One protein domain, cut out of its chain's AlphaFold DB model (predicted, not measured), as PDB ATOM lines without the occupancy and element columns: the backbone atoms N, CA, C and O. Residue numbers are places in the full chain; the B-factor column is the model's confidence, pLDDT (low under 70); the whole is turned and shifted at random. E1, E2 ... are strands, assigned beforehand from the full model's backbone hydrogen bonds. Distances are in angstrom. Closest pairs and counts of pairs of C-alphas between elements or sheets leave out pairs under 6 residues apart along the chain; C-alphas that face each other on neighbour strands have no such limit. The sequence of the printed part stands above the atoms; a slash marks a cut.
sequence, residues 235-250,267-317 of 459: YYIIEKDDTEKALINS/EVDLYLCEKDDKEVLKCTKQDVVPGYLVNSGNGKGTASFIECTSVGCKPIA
ATOM      1  N   TYR A 235     -15.533   4.424 -86.439       88.69
ATOM      2  CA  TYR A 235     -15.671   5.178 -85.184       88.69
ATOM      3  C   TYR A 235     -16.748   4.629 -84.240       88.69
ATOM      4  O   TYR A 235     -17.813   4.172 -84.665       88.69
ATOM      5  N   TYR A 236     -16.476   4.749 -82.939       86.19
ATOM      6  CA  TYR A 236     -17.307   4.269 -81.835       86.19
ATOM      7  C   TYR A 236     -17.385   5.322 -80.718       86.19
ATOM      8  O   TYR A 236     -16.382   5.961 -80.408       86.19
ATOM      9  N   ILE A 237     -18.550   5.462 -80.074       81.06
ATOM     10  CA  ILE A 237     -18.680   6.099 -78.750       81.06
ATOM     11  C   ILE A 237     -18.898   4.999 -77.713       81.06
ATOM     12  O   ILE A 237     -19.718   4.107 -77.947       81.06
ATOM     13  N   ILE A 238     -18.217   5.105 -76.573       75.88
ATOM     14  CA  ILE A 238     -18.364   4.215 -75.415       75.88
ATOM     15  C   ILE A 238     -18.559   5.086 -74.156       75.88
ATOM     16  O   ILE A 238     -17.879   6.102 -74.000       75.88
ATOM     17  N   GLU A 239     -19.508   4.736 -73.280       70.00
ATOM     18  CA  GLU A 239     -19.605   5.338 -71.935       70.00
ATOM     19  C   GLU A 239     -18.508   4.741 -71.049       70.00
ATOM     20  O   GLU A 239     -18.284   3.535 -71.111       70.00
ATOM     21  N   LYS A 240     -17.860   5.540 -70.195       65.19
ATOM     22  CA  LYS A 240     -16.742   5.087 -69.342       65.19
ATOM     23  C   LYS A 240     -17.019   3.808 -68.525       65.19
ATOM     24  O   LYS A 240     -16.099   3.035 -68.278       65.19
ATOM     25  N   ASP A 241     -18.281   3.576 -68.155       60.06
ATOM     26  CA  ASP A 241     -18.736   2.412 -67.382       60.06
ATOM     27  C   ASP A 241     -19.370   1.275 -68.230       60.06
ATOM     28  O   ASP A 241     -19.720   0.232 -67.667       60.06
ATOM     29  N   ASP A 242     -19.548   1.430 -69.554       57.75
ATOM     30  CA  ASP A 242     -20.126   0.385 -70.424       57.75
ATOM     31  C   ASP A 242     -19.040  -0.379 -71.203       57.75
ATOM     32  O   ASP A 242     -18.179   0.187 -71.872       57.75
ATOM     33  N   THR A 243     -19.109  -1.707 -71.130       53.53
ATOM     34  CA  THR A 243     -18.172  -2.645 -71.772       53.53
ATOM     35  C   THR A 243     -18.834  -3.500 -72.856       53.53
ATOM     36  O   THR A 243     -18.145  -4.233 -73.572       53.53
ATOM     37  N   GLU A 244     -20.160  -3.423 -73.039       51.38
ATOM     38  CA  GLU A 244     -20.794  -4.026 -74.210       51.38
ATOM     39  C   GLU A 244     -20.498  -3.162 -75.448       51.38
ATOM     40  O   GLU A 244     -20.650  -1.945 -75.426       51.38
ATOM     41  N   LYS A 245     -20.084  -3.789 -76.561       53.94
ATOM     42  CA  LYS A 245     -19.738  -3.106 -77.826       53.94
ATOM     43  C   LYS A 245     -20.973  -2.472 -78.481       53.94
ATOM     44  O   LYS A 245     -21.519  -3.014 -79.445       53.94
ATOM     45  N   ALA A 246     -21.463  -1.365 -77.927       50.28
ATOM     46  CA  ALA A 246     -22.803  -0.892 -78.215       50.28
ATOM     47  C   ALA A 246     -23.039   0.606 -77.950       50.28
ATOM     48  O   ALA A 246     -23.614   0.974 -76.935       50.28
ATOM     49  N   LEU A 247     -22.731   1.428 -78.961       53.06
ATOM     50  CA  LEU A 247     -23.542   2.568 -79.429       53.06
ATOM     51  C   LEU A 247     -24.691   2.982 -78.482       53.06
ATOM     52  O   LEU A 247     -25.740   2.331 -78.450       53.06
ATOM     53  N   ILE A 248     -24.508   4.097 -77.769       51.44
ATOM     54  CA  ILE A 248     -25.520   4.687 -76.877       51.44
ATOM     55  C   ILE A 248     -26.812   4.974 -77.667       51.44
ATOM     56  O   ILE A 248     -26.779   5.529 -78.769       51.44
ATOM     57  N   ASN A 249     -27.985   4.655 -77.112       48.09
ATOM     58  CA  ASN A 249     -29.256   5.037 -77.736       48.09
ATOM     59  C   ASN A 249     -29.454   6.561 -77.718       48.09
ATOM     60  O   ASN A 249     -29.877   7.141 -76.719       48.09
ATOM     61  N   SER A 250     -29.254   7.197 -78.870       45.41
ATOM     62  CA  SER A 250     -29.767   8.542 -79.151       45.41
ATOM     63  C   SER A 250     -31.293   8.625 -78.927       45.41
ATOM     64  O   SER A 250     -31.993   7.647 -79.199       45.41
ATOM     65  N   GLU A 267     -18.983  11.060 -68.867       66.38
ATOM     66  CA  GLU A 267     -17.764  11.012 -69.677       66.38
ATOM     67  C   GLU A 267     -17.927   9.941 -70.770       66.38
ATOM     68  O   GLU A 267     -17.980   8.737 -70.497       66.38
ATOM     69  N   VAL A 268     -18.066  10.408 -72.012       75.44
ATOM     70  CA  VAL A 268     -18.185   9.585 -73.217       75.44
ATOM     71  C   VAL A 268     -16.911   9.708 -74.031       75.44
ATOM     72  O   VAL A 268     -16.512  10.803 -74.427       75.44
ATOM     73  N   ASP A 269     -16.299   8.565 -74.311       83.00
ATOM     74  CA  ASP A 269     -15.050   8.492 -75.052       83.00
ATOM     75  C   ASP A 269     -15.304   8.135 -76.518       83.00
ATOM     76  O   ASP A 269     -16.106   7.253 -76.845       83.00
ATOM     77  N   LEU A 270     -14.587   8.825 -77.407       86.12
ATOM     78  CA  LEU A 270     -14.546   8.537 -78.837       86.12
ATOM     79  C   LEU A 270     -13.369   7.602 -79.137       86.12
ATOM     80  O   LEU A 270     -12.246   7.852 -78.706       86.12
ATOM     81  N   TYR A 271     -13.611   6.568 -79.937       86.19
ATOM     82  CA  TYR A 271     -12.588   5.631 -80.401       86.19
ATOM     83  C   TYR A 271     -12.644   5.457 -81.914       86.19
ATOM     84  O   TYR A 271     -13.711   5.535 -82.524       86.19
ATOM     85  N   LEU A 272     -11.486   5.164 -82.502       87.38
ATOM     86  CA  LEU A 272     -11.320   4.772 -83.899       87.38
ATOM     87  C   LEU A 272     -10.673   3.391 -83.943       87.38
ATOM     88  O   LEU A 272      -9.587   3.212 -83.391       87.38
ATOM     89  N   CYS A 273     -11.349   2.435 -84.577       85.00
ATOM     90  CA  CYS A 273     -10.861   1.086 -84.835       85.00
ATOM     91  C   CYS A 273     -10.344   0.970 -86.272       85.00
ATOM     92  O   CYS A 273     -11.106   1.140 -87.221       85.00
ATOM     93  N   GLU A 274      -9.069   0.629 -86.436       82.69
ATOM     94  CA  GLU A 274      -8.415   0.443 -87.736       82.69
ATOM     95  C   GLU A 274      -7.546  -0.820 -87.711       82.69
ATOM     96  O   GLU A 274      -7.146  -1.302 -86.648       82.69
ATOM     97  N   LYS A 275      -7.251  -1.384 -88.883       82.69
ATOM     98  CA  LYS A 275      -6.268  -2.465 -88.995       82.69
ATOM     99  C   LYS A 275      -4.852  -1.914 -88.978       82.69
ATOM    100  O   LYS A 275      -4.556  -0.934 -89.655       82.69
ATOM    101  N   ASP A 276      -3.961  -2.609 -88.282       77.69
ATOM    102  CA  ASP A 276      -2.525  -2.383 -88.411       77.69
ATOM    103  C   ASP A 276      -1.912  -3.106 -89.628       77.69
ATOM    104  O   ASP A 276      -2.563  -3.905 -90.307       77.69
ATOM    105  N   ASP A 277      -0.613  -2.882 -89.861       75.75
ATOM    106  CA  ASP A 277       0.192  -3.533 -90.913       75.75
ATOM    107  C   ASP A 277       0.199  -5.081 -90.858       75.75
ATOM    108  O   ASP A 277       0.779  -5.736 -91.729       75.75
ATOM    109  N   LYS A 278      -0.384  -5.688 -89.815       73.62
ATOM    110  CA  LYS A 278      -0.495  -7.138 -89.608       73.62
ATOM    111  C   LYS A 278      -1.937  -7.643 -89.755       73.62
ATOM    112  O   LYS A 278      -2.198  -8.791 -89.400       73.62
ATOM    113  N   GLU A 279      -2.847  -6.818 -90.283       77.62
ATOM    114  CA  GLU A 279      -4.293  -7.078 -90.406       77.62
ATOM    115  C   GLU A 279      -5.007  -7.275 -89.050       77.62
ATOM    116  O   GLU A 279      -6.107  -7.830 -88.999       77.62
ATOM    117  N   VAL A 280      -4.412  -6.816 -87.941       72.25
ATOM    118  CA  VAL A 280      -5.031  -6.881 -86.610       72.25
ATOM    119  C   VAL A 280      -5.772  -5.576 -86.341       72.25
ATOM    120  O   VAL A 280      -5.173  -4.502 -86.369       72.25
ATOM    121  N   LEU A 281      -7.071  -5.669 -86.045       74.50
ATOM    122  CA  LEU A 281      -7.865  -4.521 -85.612       74.50
ATOM    123  C   LEU A 281      -7.388  -4.014 -84.249       74.50
ATOM    124  O   LEU A 281      -7.307  -4.776 -83.283       74.50
ATOM    125  N   LYS A 282      -7.117  -2.714 -84.176       75.50
ATOM    126  CA  LYS A 282      -6.769  -1.974 -82.963       75.50
ATOM    127  C   LYS A 282      -7.647  -0.746 -82.869       75.50
ATOM    128  O   LYS A 282      -7.864  -0.072 -83.871       75.50
ATOM    129  N   CYS A 283      -8.111  -0.443 -81.665       79.88
ATOM    130  CA  CYS A 283      -8.909   0.745 -81.415       79.88
ATOM    131  C   CYS A 283      -8.150   1.693 -80.496       79.88
ATOM    132  O   CYS A 283      -7.582   1.263 -79.496       79.88
ATOM    133  N   THR A 284      -8.130   2.973 -80.856       82.12
ATOM    134  CA  THR A 284      -7.385   4.016 -80.143       82.12
ATOM    135  C   THR A 284      -8.340   5.146 -79.788       82.12
ATOM    136  O   THR A 284      -9.107   5.581 -80.655       82.12
ATOM    137  N   LYS A 285      -8.290   5.636 -78.542       83.38
ATOM    138  CA  LYS A 285      -9.024   6.839 -78.122       83.38
ATOM    139  C   LYS A 285      -8.674   8.001 -79.049       83.38
ATOM    140  O   LYS A 285      -7.517   8.156 -79.438       83.38
ATOM    141  N   GLN A 286      -9.678   8.761 -79.453       86.12
ATOM    142  CA  GLN A 286      -9.535   9.909 -80.339       86.12
ATOM    143  C   GLN A 286      -9.882  11.185 -79.589       86.12
ATOM    144  O   GLN A 286     -10.851  11.221 -78.828       86.12
ATOM    145  N   ASP A 287      -9.140  12.251 -79.877       87.06
ATOM    146  CA  ASP A 287      -9.562  13.596 -79.512       87.06
ATOM    147  C   ASP A 287     -10.895  13.937 -80.192       87.06
ATOM    148  O   ASP A 287     -11.181  13.527 -81.323       87.06
ATOM    149  N   VAL A 288     -11.725  14.720 -79.503       85.50
ATOM    150  CA  VAL A 288     -13.036  15.126 -80.013       85.50
ATOM    151  C   VAL A 288     -12.867  16.173 -81.117       85.50
ATOM    152  O   VAL A 288     -12.727  17.367 -80.857       85.50
ATOM    153  N   VAL A 289     -12.916  15.722 -82.371       87.25
ATOM    154  CA  VAL A 289     -12.942  16.592 -83.555       87.25
ATOM    155  C   VAL A 289     -14.394  16.981 -83.872       87.25
ATOM    156  O   VAL A 289     -15.215  16.085 -84.076       87.25
ATOM    157  N   PRO A 290     -14.750  18.280 -83.945       92.44
ATOM    158  CA  PRO A 290     -16.100  18.708 -84.313       92.44
ATOM    159  C   PRO A 290     -16.509  18.200 -85.706       92.44
ATOM    160  O   PRO A 290     -15.718  18.270 -86.649       92.44
ATOM    161  N   GLY A 291     -17.744  17.711 -85.853       93.81
ATOM    162  CA  GLY A 291     -18.239  17.162 -87.120       93.81
ATOM    163  C   GLY A 291     -19.243  16.015 -86.968       93.81
ATOM    164  O   GLY A 291     -19.861  15.845 -85.914       93.81
ATOM    165  N   TYR A 292     -19.381  15.209 -88.025       94.31
ATOM    166  CA  TYR A 292     -20.141  13.957 -88.021       94.31
ATOM    167  C   TYR A 292     -19.251  12.774 -88.393       94.31
ATOM    168  O   TYR A 292     -18.634  12.773 -89.450       94.31
ATOM    169  N   LEU A 293     -19.234  11.730 -87.575       93.62
ATOM    170  CA  LEU A 293     -18.490  10.500 -87.853       93.62
ATOM    171  C   LEU A 293     -19.475   9.373 -88.170       93.62
ATOM    172  O   LEU A 293     -20.537   9.283 -87.548       93.62
ATOM    173  N   VAL A 294     -19.146   8.523 -89.141       91.19
ATOM    174  CA  VAL A 294     -19.920   7.313 -89.442       91.19
ATOM    175  C   VAL A 294     -19.772   6.355 -88.269       91.19
ATOM    176  O   VAL A 294     -18.669   6.091 -87.794       91.19
ATOM    177  N   ASN A 295     -20.902   5.865 -87.770       88.25
ATOM    178  CA  ASN A 295     -20.938   5.060 -86.561       88.25
ATOM    179  C   ASN A 295     -20.843   3.568 -86.904       88.25
ATOM    180  O   ASN A 295     -21.811   2.988 -87.398       88.25
ATOM    181  N   SER A 296     -19.705   2.944 -86.598       85.06
ATOM    182  CA  SER A 296     -19.462   1.506 -86.818       85.06
ATOM    183  C   SER A 296     -19.993   0.622 -85.672       85.06
ATOM    184  O   SER A 296     -19.718  -0.581 -85.602       85.06
ATOM    185  N   GLY A 297     -20.751   1.204 -84.736       74.25
ATOM    186  CA  GLY A 297     -21.346   0.514 -83.596       74.25
ATOM    187  C   GLY A 297     -22.541  -0.375 -83.951       74.25
ATOM    188  O   GLY A 297     -23.634   0.112 -84.215       74.25
ATOM    189  N   ASN A 298     -22.398  -1.694 -83.801       62.84
ATOM    190  CA  ASN A 298     -23.486  -2.679 -83.951       62.84
ATOM    191  C   ASN A 298     -24.352  -2.839 -82.675       62.84
ATOM    192  O   ASN A 298     -24.786  -3.938 -82.321       62.84
ATOM    193  N   GLY A 299     -24.553  -1.744 -81.939       58.25
ATOM    194  CA  GLY A 299     -25.092  -1.758 -80.581       58.25
ATOM    195  C   GLY A 299     -26.606  -1.881 -80.446       58.25
ATOM    196  O   GLY A 299     -27.357  -2.067 -81.404       58.25
ATOM    197  N   LYS A 300     -27.082  -1.682 -79.212       52.25
ATOM    198  CA  LYS A 300     -28.495  -1.405 -78.943       52.25
ATOM    199  C   LYS A 300     -28.810   0.015 -79.434       52.25
ATOM    200  O   LYS A 300     -28.919   0.909 -78.613       52.25
ATOM    201  N   GLY A 301     -28.979   0.226 -80.737       59.81
ATOM    202  CA  GLY A 301     -29.436   1.502 -81.295       59.81
ATOM    203  C   GLY A 301     -29.326   1.569 -82.818       59.81
ATOM    204  O   GLY A 301     -28.801   0.662 -83.453       59.81
ATOM    205  N   THR A 302     -29.869   2.630 -83.419       63.12
ATOM    206  CA  THR A 302     -29.972   2.791 -84.888       63.12
ATOM    207  C   THR A 302     -29.367   4.107 -85.389       63.12
ATOM    208  O   THR A 302     -29.807   4.653 -86.400       63.12
ATOM    209  N   ALA A 303     -28.425   4.680 -84.639       82.19
ATOM    210  CA  ALA A 303     -27.805   5.959 -84.965       82.19
ATOM    211  C   ALA A 303     -26.666   5.762 -85.975       82.19
ATOM    212  O   ALA A 303     -25.564   5.388 -85.588       82.19
ATOM    213  N   SER A 304     -26.925   6.026 -87.257       87.44
ATOM    214  CA  SER A 304     -25.930   5.872 -88.334       87.44
ATOM    215  C   SER A 304     -24.723   6.812 -88.212       87.44
ATOM    216  O   SER A 304     -23.699   6.561 -88.839       87.44
ATOM    217  N   PHE A 305     -24.835   7.882 -87.416       90.62
ATOM    218  CA  PHE A 305     -23.782   8.876 -87.231       90.62
ATOM    219  C   PHE A 305     -23.584   9.247 -85.760       90.62
ATOM    220  O   PHE A 305     -24.464   9.080 -84.910       90.62
ATOM    221  N   ILE A 306     -22.408   9.798 -85.500       90.94
ATOM    222  CA  ILE A 306     -21.946  10.411 -84.261       90.94
ATOM    223  C   ILE A 306     -21.790  11.912 -84.533       90.94
ATOM    224  O   ILE A 306     -21.029  12.283 -85.415       90.94
ATOM    225  N   GLU A 307     -22.497  12.775 -83.805       92.00
ATOM    226  CA  GLU A 307     -22.279  14.229 -83.813       92.00
ATOM    227  C   GLU A 307     -21.252  14.587 -82.741       92.00
ATOM    228  O   GLU A 307     -21.527  14.424 -81.551       92.00
ATOM    229  N   CYS A 308     -20.091  15.087 -83.154       91.88
ATOM    230  CA  CYS A 308     -19.049  15.586 -82.266       91.88
ATOM    231  C   CYS A 308     -19.024  17.117 -82.258       91.88
ATOM    232  O   CYS A 308     -19.227  17.782 -83.276       91.88
ATOM    233  N   THR A 309     -18.774  17.677 -81.080       90.25
ATOM    234  CA  THR A 309     -18.757  19.116 -80.800       90.25
ATOM    235  C   THR A 309     -17.609  19.441 -79.851       90.25
ATOM    236  O   THR A 309     -17.081  18.541 -79.207       90.25
ATOM    237  N   SER A 310     -17.273  20.717 -79.664       82.75
ATOM    238  CA  SER A 310     -16.237  21.138 -78.699       82.75
ATOM    239  C   SER A 310     -16.482  20.731 -77.233       82.75
ATOM    240  O   SER A 310     -15.585  20.897 -76.410       82.75
ATOM    241  N   VAL A 311     -17.670  20.213 -76.891       82.94
ATOM    242  CA  VAL A 311     -18.030  19.734 -75.543       82.94
ATOM    243  C   VAL A 311     -18.210  18.211 -75.450       82.94
ATOM    244  O   VAL A 311     -18.577  17.717 -74.391       82.94
ATOM    245  N   GLY A 312     -17.979  17.467 -76.538       86.69
ATOM    246  CA  GLY A 312     -18.130  16.007 -76.579       86.69
ATOM    247  C   GLY A 312     -18.900  15.496 -77.798       86.69
ATOM    248  O   GLY A 312     -19.371  16.271 -78.641       86.69
ATOM    249  N   CYS A 313     -19.034  14.171 -77.878       87.56
ATOM    250  CA  CYS A 313     -19.722  13.460 -78.956       87.56
ATOM    251  C   CYS A 313     -21.022  12.803 -78.477       87.56
ATOM    252  O   CYS A 313     -21.126  12.358 -77.337       87.56
ATOM    253  N   LYS A 314     -22.015  12.684 -79.362       86.62
ATOM    254  CA  LYS A 314     -23.257  11.938 -79.106       86.62
ATOM    255  C   LYS A 314     -23.743  11.223 -80.374       86.62
ATOM    256  O   LYS A 314     -23.613  11.769 -81.468       86.62
ATOM    257  N   PRO A 315     -24.366  10.043 -80.274       85.88
ATOM    258  CA  PRO A 315     -24.982   9.401 -81.429       85.88
ATOM    259  C   PRO A 315     -26.226  10.172 -81.889       85.88
ATOM    260  O   PRO A 315     -26.993  10.686 -81.068       85.88
ATOM    261  N   ILE A 316     -26.463  10.221 -83.201       85.62
ATOM    262  CA  ILE A 316     -27.617  10.893 -83.813       85.62
ATOM    263  C   ILE A 316     -28.367   9.993 -84.807       85.62
ATOM    264  O   ILE A 316     -27.784   9.247 -85.594       85.62
ATOM    265  N   ALA A 317     -29.696  10.093 -84.789       85.69
ATOM    266  CA  ALA A 317     -30.560   9.502 -85.804       85.69
ATOM    267  C   ALA A 317     -30.889  10.546 -86.882       85.69
ATOM    268  O   ALA A 317     -31.466  11.595 -86.589       85.69
TER     269      ALA A 317
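AT A GLANCE: This is residues 235 to 250 and 267 to 317 of the 459 residues of an uncharacterized protein of Neocallimastix californiae (UniProt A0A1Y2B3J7). Two small three-stranded sheets lie partly face to face as a loose-edged sandwich with crossed strands, E1 E2 E3 on one side and E4 E5 E6 on the other. The far end of the E2 and E3 hairpin, round Lys 278, reaches well past the second sheet and makes one end of the longest axis. The printed part has 67 residues with no named helix and six named strands, E1 to E6 in chain order, and both sheets, in the orders E1 E2 E3 and E4 E5 E6, are antiparallel. The class is all strand, though the strands hold 33 of the 67 residues, under half. The whole is compact, with a radius of gyration of the C-alphas of 11.7 A and spans of 34 by 25 by 22 A.

IN THESE COORDINATES: E1, residues 235 to 239, begins at C-alpha 235 at (-15.671, 5.178, -85.184) and is 13.8 A long. E2, residues 268 to 275, is the longest strand at 23.2 A. E3, residues 281 to 286, spans 15.5 A; between E2 and E3 lies C-alpha 278 at (-0.495, -7.138, -89.608). E4 is residues 291 to 294, 10.3 A, and E5 is residues 305 to 309, 13.1 A. E6, residues 312 to 316, spans 13.0 A and ends at C-alpha 316 at (-27.617, 10.893, -83.813).

HOW THE PARTS SIT: In the strongly twisted first sheet, E1 and E2 are antiparallel at 144 degrees, with N 236 and O 271 2.9 A apart, within hydrogen-bond range. E2 and E3 form a hairpin at 145 degrees, with N 282 and O 274 at 2.8 A. The tight link E3 to E4 leads to the second sheet, yet E3 and E4 are apart. E4, E5 and E6 form a meander, each strand the antiparallel neighbour of the one before. E4 and E5 are a hairpin at 155 degrees, with N 306 and O 293 at 2.8 A; E5 and E6 are another at 152 degrees, with N 307 and O 314 at 2.8 A. The two sheets form a sandwich, two sheets face to face, their strands at 53 degrees. Across it, the closest C-alphas of E1 and E6, Ile 237 and Lys 314, are 7.4 A apart. Those of E2 and E6, Val 268 and Cys 313, are 7.1 A apart. E3 is apart from E5 and E6.

THE WHOLE: The two C-alphas farthest apart, those of Lys 278 and Val 311, are 35.0 A apart. Residues 251 to 266 are not printed, and C-alphas 250 and 267 are 15.5 A apart across this cut, in the link E1 to E2. Of the links that are printed whole, none is long; E4 to E5, with 10 residues, is short. The mean pLDDT of the printed part is 77.1, and residues 240 to 250, 267 and 298 to 302 are under 70.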